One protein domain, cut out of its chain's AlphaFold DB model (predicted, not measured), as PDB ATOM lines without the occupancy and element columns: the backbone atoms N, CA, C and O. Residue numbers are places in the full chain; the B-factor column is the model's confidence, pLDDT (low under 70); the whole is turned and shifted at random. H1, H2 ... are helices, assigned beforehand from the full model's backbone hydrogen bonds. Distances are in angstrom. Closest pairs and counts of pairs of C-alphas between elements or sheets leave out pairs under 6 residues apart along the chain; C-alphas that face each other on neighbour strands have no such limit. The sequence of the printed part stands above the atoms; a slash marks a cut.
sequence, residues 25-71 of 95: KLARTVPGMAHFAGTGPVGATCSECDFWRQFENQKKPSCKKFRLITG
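Overview. This is residues 25 to 71 of the 95 residues of an uncharacterized protein of Mesorhizobium sp (UniProt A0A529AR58). This is a winding chain of loops with little regular structure. Residues 52 to 63 fold back on themselves as a short hairpin-like loop running straight into the short helix H2, while the still shorter H1 sits well away from H2. The printed part has 47 residues with two named helices, H1 then H2, and no named strand; the class is all helix, though under half of the residues are in named elements. The whole is compact, with a radius of gyration of the C-alphas of 10.7 A and spans of 30 by 20 by 16 A.

Along the chain. Find C-alpha 64 at (107.178, 138.320, 140.778); from there H2, residues 64 to 70, runs 10.1 A to C-alpha 70 at (116.255, 138.932, 145.210). Look for H1, residues 25 to 28, from C-alpha 25 at (120.034, 129.135, 128.061), 5.1 A long.

Arrangement. In H2 every O i to N i+4 pair is within hydrogen-bond range; H1 is too short for such a pair. H1 and H2 are apart. Just before H2, residues 62 to 63 pair with residues 52 to 53, antiparallel.

Size, cuts and confidence. The C-alphas farthest apart are those of Val 42 and Asn 57, at 31.0 A. The link from H1 to H2, 35 residues, is long. The printed part has no cut, and no printed residue is under 70 in pLDDT.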
ATOM      1  N   LYS A  25     121.018 128.764 127.032       71.56
ATOM      2  CA  LYS A  25     120.034 129.135 128.061       71.56
ATOM      3  C   LYS A  25     120.371 130.489 128.684       71.56
ATOM      4  O   LYS A  25     119.465 131.279 128.943       71.56
ATOM      5  N   LEU A  26     121.658 130.788 128.873       72.19
ATOM      6  CA  LEU A  26     122.131 132.107 129.307       72.19
ATOM      7  C   LEU A  26     121.741 133.206 128.310       72.19
ATOM      8  O   LEU A  26     121.194 134.221 128.725       72.19
ATOM      9  N   ALA A  27     121.931 132.979 127.007       76.06
ATOM     10  CA  ALA A  27     121.574 133.938 125.959       76.06
ATOM     11  C   ALA A  27     120.064 134.228 125.894       76.06
ATOM     12  O   ALA A  27     119.652 135.348 125.597       76.06
ATOM     13  N   ARG A  28     119.225 133.232 126.206       78.00
ATOM     14  CA  ARG A  28     117.761 133.384 126.272       78.00
ATOM     15  C   ARG A  28     117.273 133.964 127.603       78.00
ATOM     16  O   ARG A  28     116.106 134.340 127.711       78.00
ATOM     17  N   THR A  29     118.129 134.002 128.623       82.88
ATOM     18  CA  THR A  29     117.785 134.513 129.951       82.88
ATOM     19  C   THR A  29     117.842 136.028 129.942       82.88
ATOM     20  O   THR A  29     118.889 136.623 129.701       82.88
ATOM     21  N   VAL A  30     116.715 136.665 130.250       83.62
ATOM     22  CA  VAL A  30     116.655 138.123 130.359       83.62
ATOM     23  C   VAL A  30     116.853 138.568 131.812       83.62
ATOM     24  O   VAL A  30     116.425 137.879 132.746       83.62
ATOM     25  N   PRO A  31     117.482 139.733 132.044       81.06
ATOM     26  CA  PRO A  31     117.565 140.314 133.380       81.06
ATOM     27  C   PRO A  31     116.163 140.493 133.981       81.06
ATOM     28  O   PRO A  31     115.253 140.971 133.310       81.06
ATOM     29  N   GLY A  32     115.993 140.124 135.254       83.44
ATOM     30  CA  GLY A  32     114.696 140.141 135.941       83.44
ATOM     31  C   GLY A  32     113.940 138.807 135.937       83.44
ATOM     32  O   GLY A  32     112.850 138.736 136.503       83.44
ATOM     33  N   MET A  33     114.501 137.742 135.354       85.38
ATOM     34  CA  MET A  33     113.999 136.374 135.526       85.38
ATOM     35  C   MET A  33     114.484 135.751 136.833       85.38
ATOM     36  O   MET A  33     115.635 135.920 137.218       85.38
ATOM     37  N   ALA A  34     113.623 134.969 137.489       87.62
ATOM     38  CA  ALA A  34     113.962 134.278 138.738       87.62
ATOM     39  C   ALA A  34     115.020 133.172 138.569       87.62
ATOM     40  O   ALA A  34     115.665 132.789 139.538       87.62
ATOM     41  N   HIS A  35     115.140 132.618 137.361       87.81
ATOM     42  CA  HIS A  35     116.115 131.596 136.989       87.81
ATOM     43  C   HIS A  35     116.278 131.585 135.461       87.81
ATOM     44  O   HIS A  35     115.522 132.260 134.757       87.81
ATOM     45  N   PHE A  36     117.220 130.794 134.943       84.38
ATOM     46  CA  PHE A  36     117.516 130.717 133.512       84.38
ATOM     47  C   PHE A  36     116.301 130.338 132.654       84.38
ATOM     48  O   PHE A  36     115.522 129.444 133.007       84.38
ATOM     49  N   ALA A  37     116.158 131.001 131.510       86.69
ATOM     50  CA  ALA A  37     115.120 130.712 130.529       86.69
ATOM     51  C   ALA A  37     115.244 129.281 129.986       86.69
ATOM     52  O   ALA A  37     116.341 128.766 129.761       86.69
ATOM     53  N   GLY A  38     114.103 128.624 129.775       84.94
ATOM     54  CA  GLY A  38     114.051 127.270 129.219       84.94
ATOM     55  C   GLY A  38     114.516 126.195 130.203       84.94
ATOM     56  O   GLY A  38     114.989 125.137 129.790       84.94
ATOM     57  N   THR A  39     114.444 126.486 131.503       87.12
ATOM     58  CA  THR A  39     114.580 125.491 132.583       87.12
ATOM     59  C   THR A  39     113.226 125.047 133.144       87.12
ATOM     60  O   THR A  39     113.183 124.168 133.995       87.12
ATOM     61  N   GLY A  40     112.131 125.671 132.697       85.38
ATOM     62  CA  GLY A  40     110.761 125.252 132.985       85.38
ATOM     63  C   GLY A  40     110.239 124.197 131.997       85.38
ATOM     64  O   GLY A  40     111.010 123.683 131.183       85.38
ATOM     65  N   PRO A  41     108.934 123.877 132.057       87.19
ATOM     66  CA  PRO A  41     108.317 122.901 131.166       87.19
ATOM     67  C   PRO A  41     108.469 123.292 129.692       87.19
ATOM     68  O   PRO A  41     108.423 124.471 129.331       87.19
ATOM     69  N   VAL A  42     108.663 122.284 128.839       87.12
ATOM     70  CA  VAL A  42     108.871 122.473 127.398       87.12
ATOM     71  C   VAL A  42     107.640 123.141 126.785       87.12
ATOM     72  O   VAL A  42     106.513 122.732 127.046       87.12
ATOM     73  N   GLY A  43     107.865 124.186 125.987       86.81
ATOM     74  CA  GLY A  43     106.803 124.962 125.340       86.81
ATOM     75  C   GLY A  43     106.163 126.040 126.219       86.81
ATOM     76  O   GLY A  43     105.496 126.913 125.679       86.81
ATOM     77  N   ALA A  44     106.408 126.044 127.532       91.00
ATOM     78  CA  ALA A  44     105.849 127.058 128.416       91.00
ATOM     79  C   ALA A  44     106.623 128.378 128.341       91.00
ATOM     80  O   ALA A  44     107.860 128.419 128.329       91.00
ATOM     81  N   THR A  45     105.880 129.475 128.379       93.38
ATOM     82  CA  THR A  45     106.397 130.841 128.307       93.38
ATOM     83  C   THR A  45     106.136 131.618 129.595       93.38
ATOM     84  O   THR A  45     105.303 131.253 130.428       93.38
ATOM     85  N   CYS A  46     106.858 132.723 129.793       90.88
ATOM     86  CA  CYS A  46     106.619 133.606 130.929       90.88
ATOM     87  C   CYS A  46     105.194 134.172 130.927       90.88
ATOM     88  O   CYS A  46     104.623 134.279 132.005       90.88
ATOM     89  N   SER A  47     104.585 134.458 129.770       90.94
ATOM     90  CA  SER A  47     103.190 134.926 129.692       90.94
ATOM     91  C   SER A  47     102.173 133.968 130.315       90.94
ATOM     92  O   SER A  47     101.174 134.415 130.877       90.94
ATOM     93  N   GLU A  48     102.443 132.665 130.261       91.69
ATOM     94  CA  GLU A  48     101.585 131.619 130.827       91.69
ATOM     95  C   GLU A  48     101.834 131.397 132.327       91.69
ATOM     96  O   GLU A  48     101.177 130.569 132.960       91.69
ATOM     97  N   CYS A  49     102.792 132.121 132.913       93.06
ATOM     98  CA  CYS A  49     103.174 131.993 134.309       93.06
ATOM     99  C   CYS A  49     102.341 132.924 135.205       93.06
ATOM    100  O   CYS A  49     102.194 134.122 134.944       93.06
ATOM    101  N   ASP A  50     101.870 132.411 136.337       93.25
ATOM    102  CA  ASP A  50     101.174 133.180 137.371       93.25
ATOM    103  C   ASP A  50     102.044 134.322 137.933       93.25
ATOM    104  O   ASP A  50     101.577 135.422 138.226       93.25
ATOM    105  N   PHE A  51     103.363 134.113 137.984       91.94
ATOM    106  CA  PHE A  51     104.303 135.126 138.463       91.94
ATOM    107  C   PHE A  51     104.565 136.266 137.472       91.94
ATOM    108  O   PHE A  51     105.192 137.251 137.866       91.94
ATOM    109  N   TRP A  52     104.151 136.153 136.210       92.25
ATOM    110  CA  TRP A  52     104.375 137.189 135.203       92.25
ATOM    111  C   TRP A  52     103.266 138.231 135.252       92.25
ATOM    112  O   TRP A  52     102.177 138.031 134.725       92.25
ATOM    113  N   ARG A  53     103.513 139.359 135.910       90.06
ATOM    114  CA  ARG A  53     102.476 140.373 136.125       90.06
ATOM    115  C   ARG A  53     103.030 141.776 136.012       90.06
ATOM    116  O   ARG A  53     104.219 142.009 136.229       90.06
ATOM    117  N   GLN A  54     102.149 142.714 135.700       90.31
ATOM    118  CA  GLN A  54     102.464 144.129 135.782       90.31
ATOM    119  C   GLN A  54     102.484 144.567 137.252       90.31
ATOM    120  O   GLN A  54     101.615 144.191 138.043       90.31
ATOM    121  N   PHE A  55     103.519 145.316 137.619       85.88
ATOM    122  CA  PHE A  55     103.632 145.970 138.920       85.88
ATOM    123  C   PHE A  55     103.315 147.451 138.755       85.88
ATOM    124  O   PHE A  55     103.596 148.007 137.700       85.88
ATOM    125  N   GLU A  56     102.802 148.091 139.804       83.50
ATOM    126  CA  GLU A  56     102.398 149.507 139.788       83.50
ATOM    127  C   GLU A  56     103.519 150.441 139.294       83.50
ATOM    128  O   GLU A  56     103.299 151.326 138.474       83.50
ATOM    129  N   ASN A  57     104.764 150.134 139.670       80.75
ATOM    130  CA  ASN A  57     105.951 150.902 139.286       80.75
ATOM    131  C   ASN A  57     106.543 150.503 137.917       80.75
ATOM    132  O   ASN A  57     107.670 150.887 137.605       80.75
ATOM    133  N   GLN A  58     105.857 149.680 137.113       80.19
ATOM    134  CA  GLN A  58     106.348 149.226 135.808       80.19
ATOM    135  C   GLN A  58     105.263 149.293 134.725       80.19
ATOM    136  O   GLN A  58     104.166 148.759 134.860       80.19
ATOM    137  N   LYS A  59     105.616 149.869 133.568       84.00
ATOM    138  CA  LYS A  59     104.747 149.871 132.373       84.00
ATOM    139  C   LYS A  59     104.613 148.497 131.715       84.00
ATOM    140  O   LYS A  59     103.712 148.287 130.915       84.00
ATOM    141  N   LYS A  60     105.550 147.586 131.987       88.31
ATOM    142  CA  LYS A  60     105.616 146.254 131.384       88.31
ATOM    143  C   LYS A  60     105.644 145.186 132.481       88.31
ATOM    144  O   LYS A  60     106.150 145.456 133.572       88.31
ATOM    145  N   PRO A  61     105.121 143.987 132.208       89.62
ATOM    146  CA  PRO A  61     105.124 142.892 133.166       89.62
ATOM    147  C   PRO A  61     106.540 142.395 133.468       89.62
ATOM    148  O   PRO A  61     107.421 142.367 132.606       89.62
ATOM    149  N   SER A  62     106.753 141.989 134.715       90.69
ATOM    150  CA  SER A  62     108.013 141.419 135.193       90.69
ATOM    151  C   SER A  62     107.756 140.205 136.089       90.69
ATOM    152  O   SER A  62     106.613 139.861 136.408       90.69
ATOM    153  N   CYS A  63     108.820 139.485 136.452       91.38
ATOM    154  CA  CYS A  63     108.704 138.258 137.233       91.38
ATOM    155  C   CYS A  63     108.558 138.559 138.735       91.38
ATOM    156  O   CYS A  63     109.506 138.990 139.393       91.38
ATOM    157  N   LYS A  64     107.401 138.235 139.323       91.56
ATOM    158  CA  LYS A  64     107.178 138.320 140.778       91.56
ATOM    159  C   LYS A  64     108.148 137.454 141.569       91.56
ATOM    160  O   LYS A  64     108.656 137.894 142.596       91.56
ATOM    161  N   LYS A  65     108.441 136.243 141.089       91.38
ATOM    162  CA  LYS A  65     109.345 135.315 141.780       91.38
ATOM    163  C   LYS A  65     110.770 135.868 141.883       91.38
ATOM    164  O   LYS A  65     111.388 135.701 142.926       91.38
ATOM    165  N   PHE A  66     111.253 136.590 140.867       90.06
ATOM    166  CA  PHE A  66     112.556 137.265 140.925       90.06
ATOM    167  C   PHE A  66     112.600 138.280 142.065       90.06
ATOM    168  O   PHE A  66     113.539 138.279 142.856       90.06
ATOM    169  N   ARG A  67     111.551 139.098 142.193       88.81
ATOM    170  CA  ARG A  67     111.444 140.084 143.272       88.81
ATOM    171  C   ARG A  67     111.368 139.433 144.651       88.81
ATOM    172  O   ARG A  67     111.967 139.953 145.581       88.81
ATOM    173  N   LEU A  68     110.673 138.302 144.779       89.50
ATOM    174  CA  LEU A  68     110.589 137.561 146.042       89.50
ATOM    175  C   LEU A  68     111.936 136.969 146.473       89.50
ATOM    176  O   LEU A  68     112.228 136.962 147.659       89.50
ATOM    177  N   ILE A  69     112.741 136.471 145.530       87.25
ATOM    178  CA  ILE A  69     114.040 135.853 145.843       87.25
ATOM    179  C   ILE A  69     115.120 136.916 146.066       87.25
ATOM    180  O   ILE A  69     115.918 136.803 146.985       87.25
ATOM    181  N   THR A  70     115.159 137.947 145.219       84.44
ATOM    182  CA  THR A  70     116.255 138.932 145.210       84.44
ATOM    183  C   THR A  70     115.948 140.208 145.990       84.44
ATOM    184  O   THR A  70     116.819 141.060 146.125       84.44
ATOM    185  N   GLY A  71     114.697 140.412 146.413       84.25
ATOM    186  CA  GLY A  71     114.226 141.670 147.003       84.25
ATOM    187  C   GLY A  71     114.146 142.848 146.021       84.25
ATOM    188  O   GLY A  71     113.678 143.922 146.393       84.25
TER     189      GLY A  71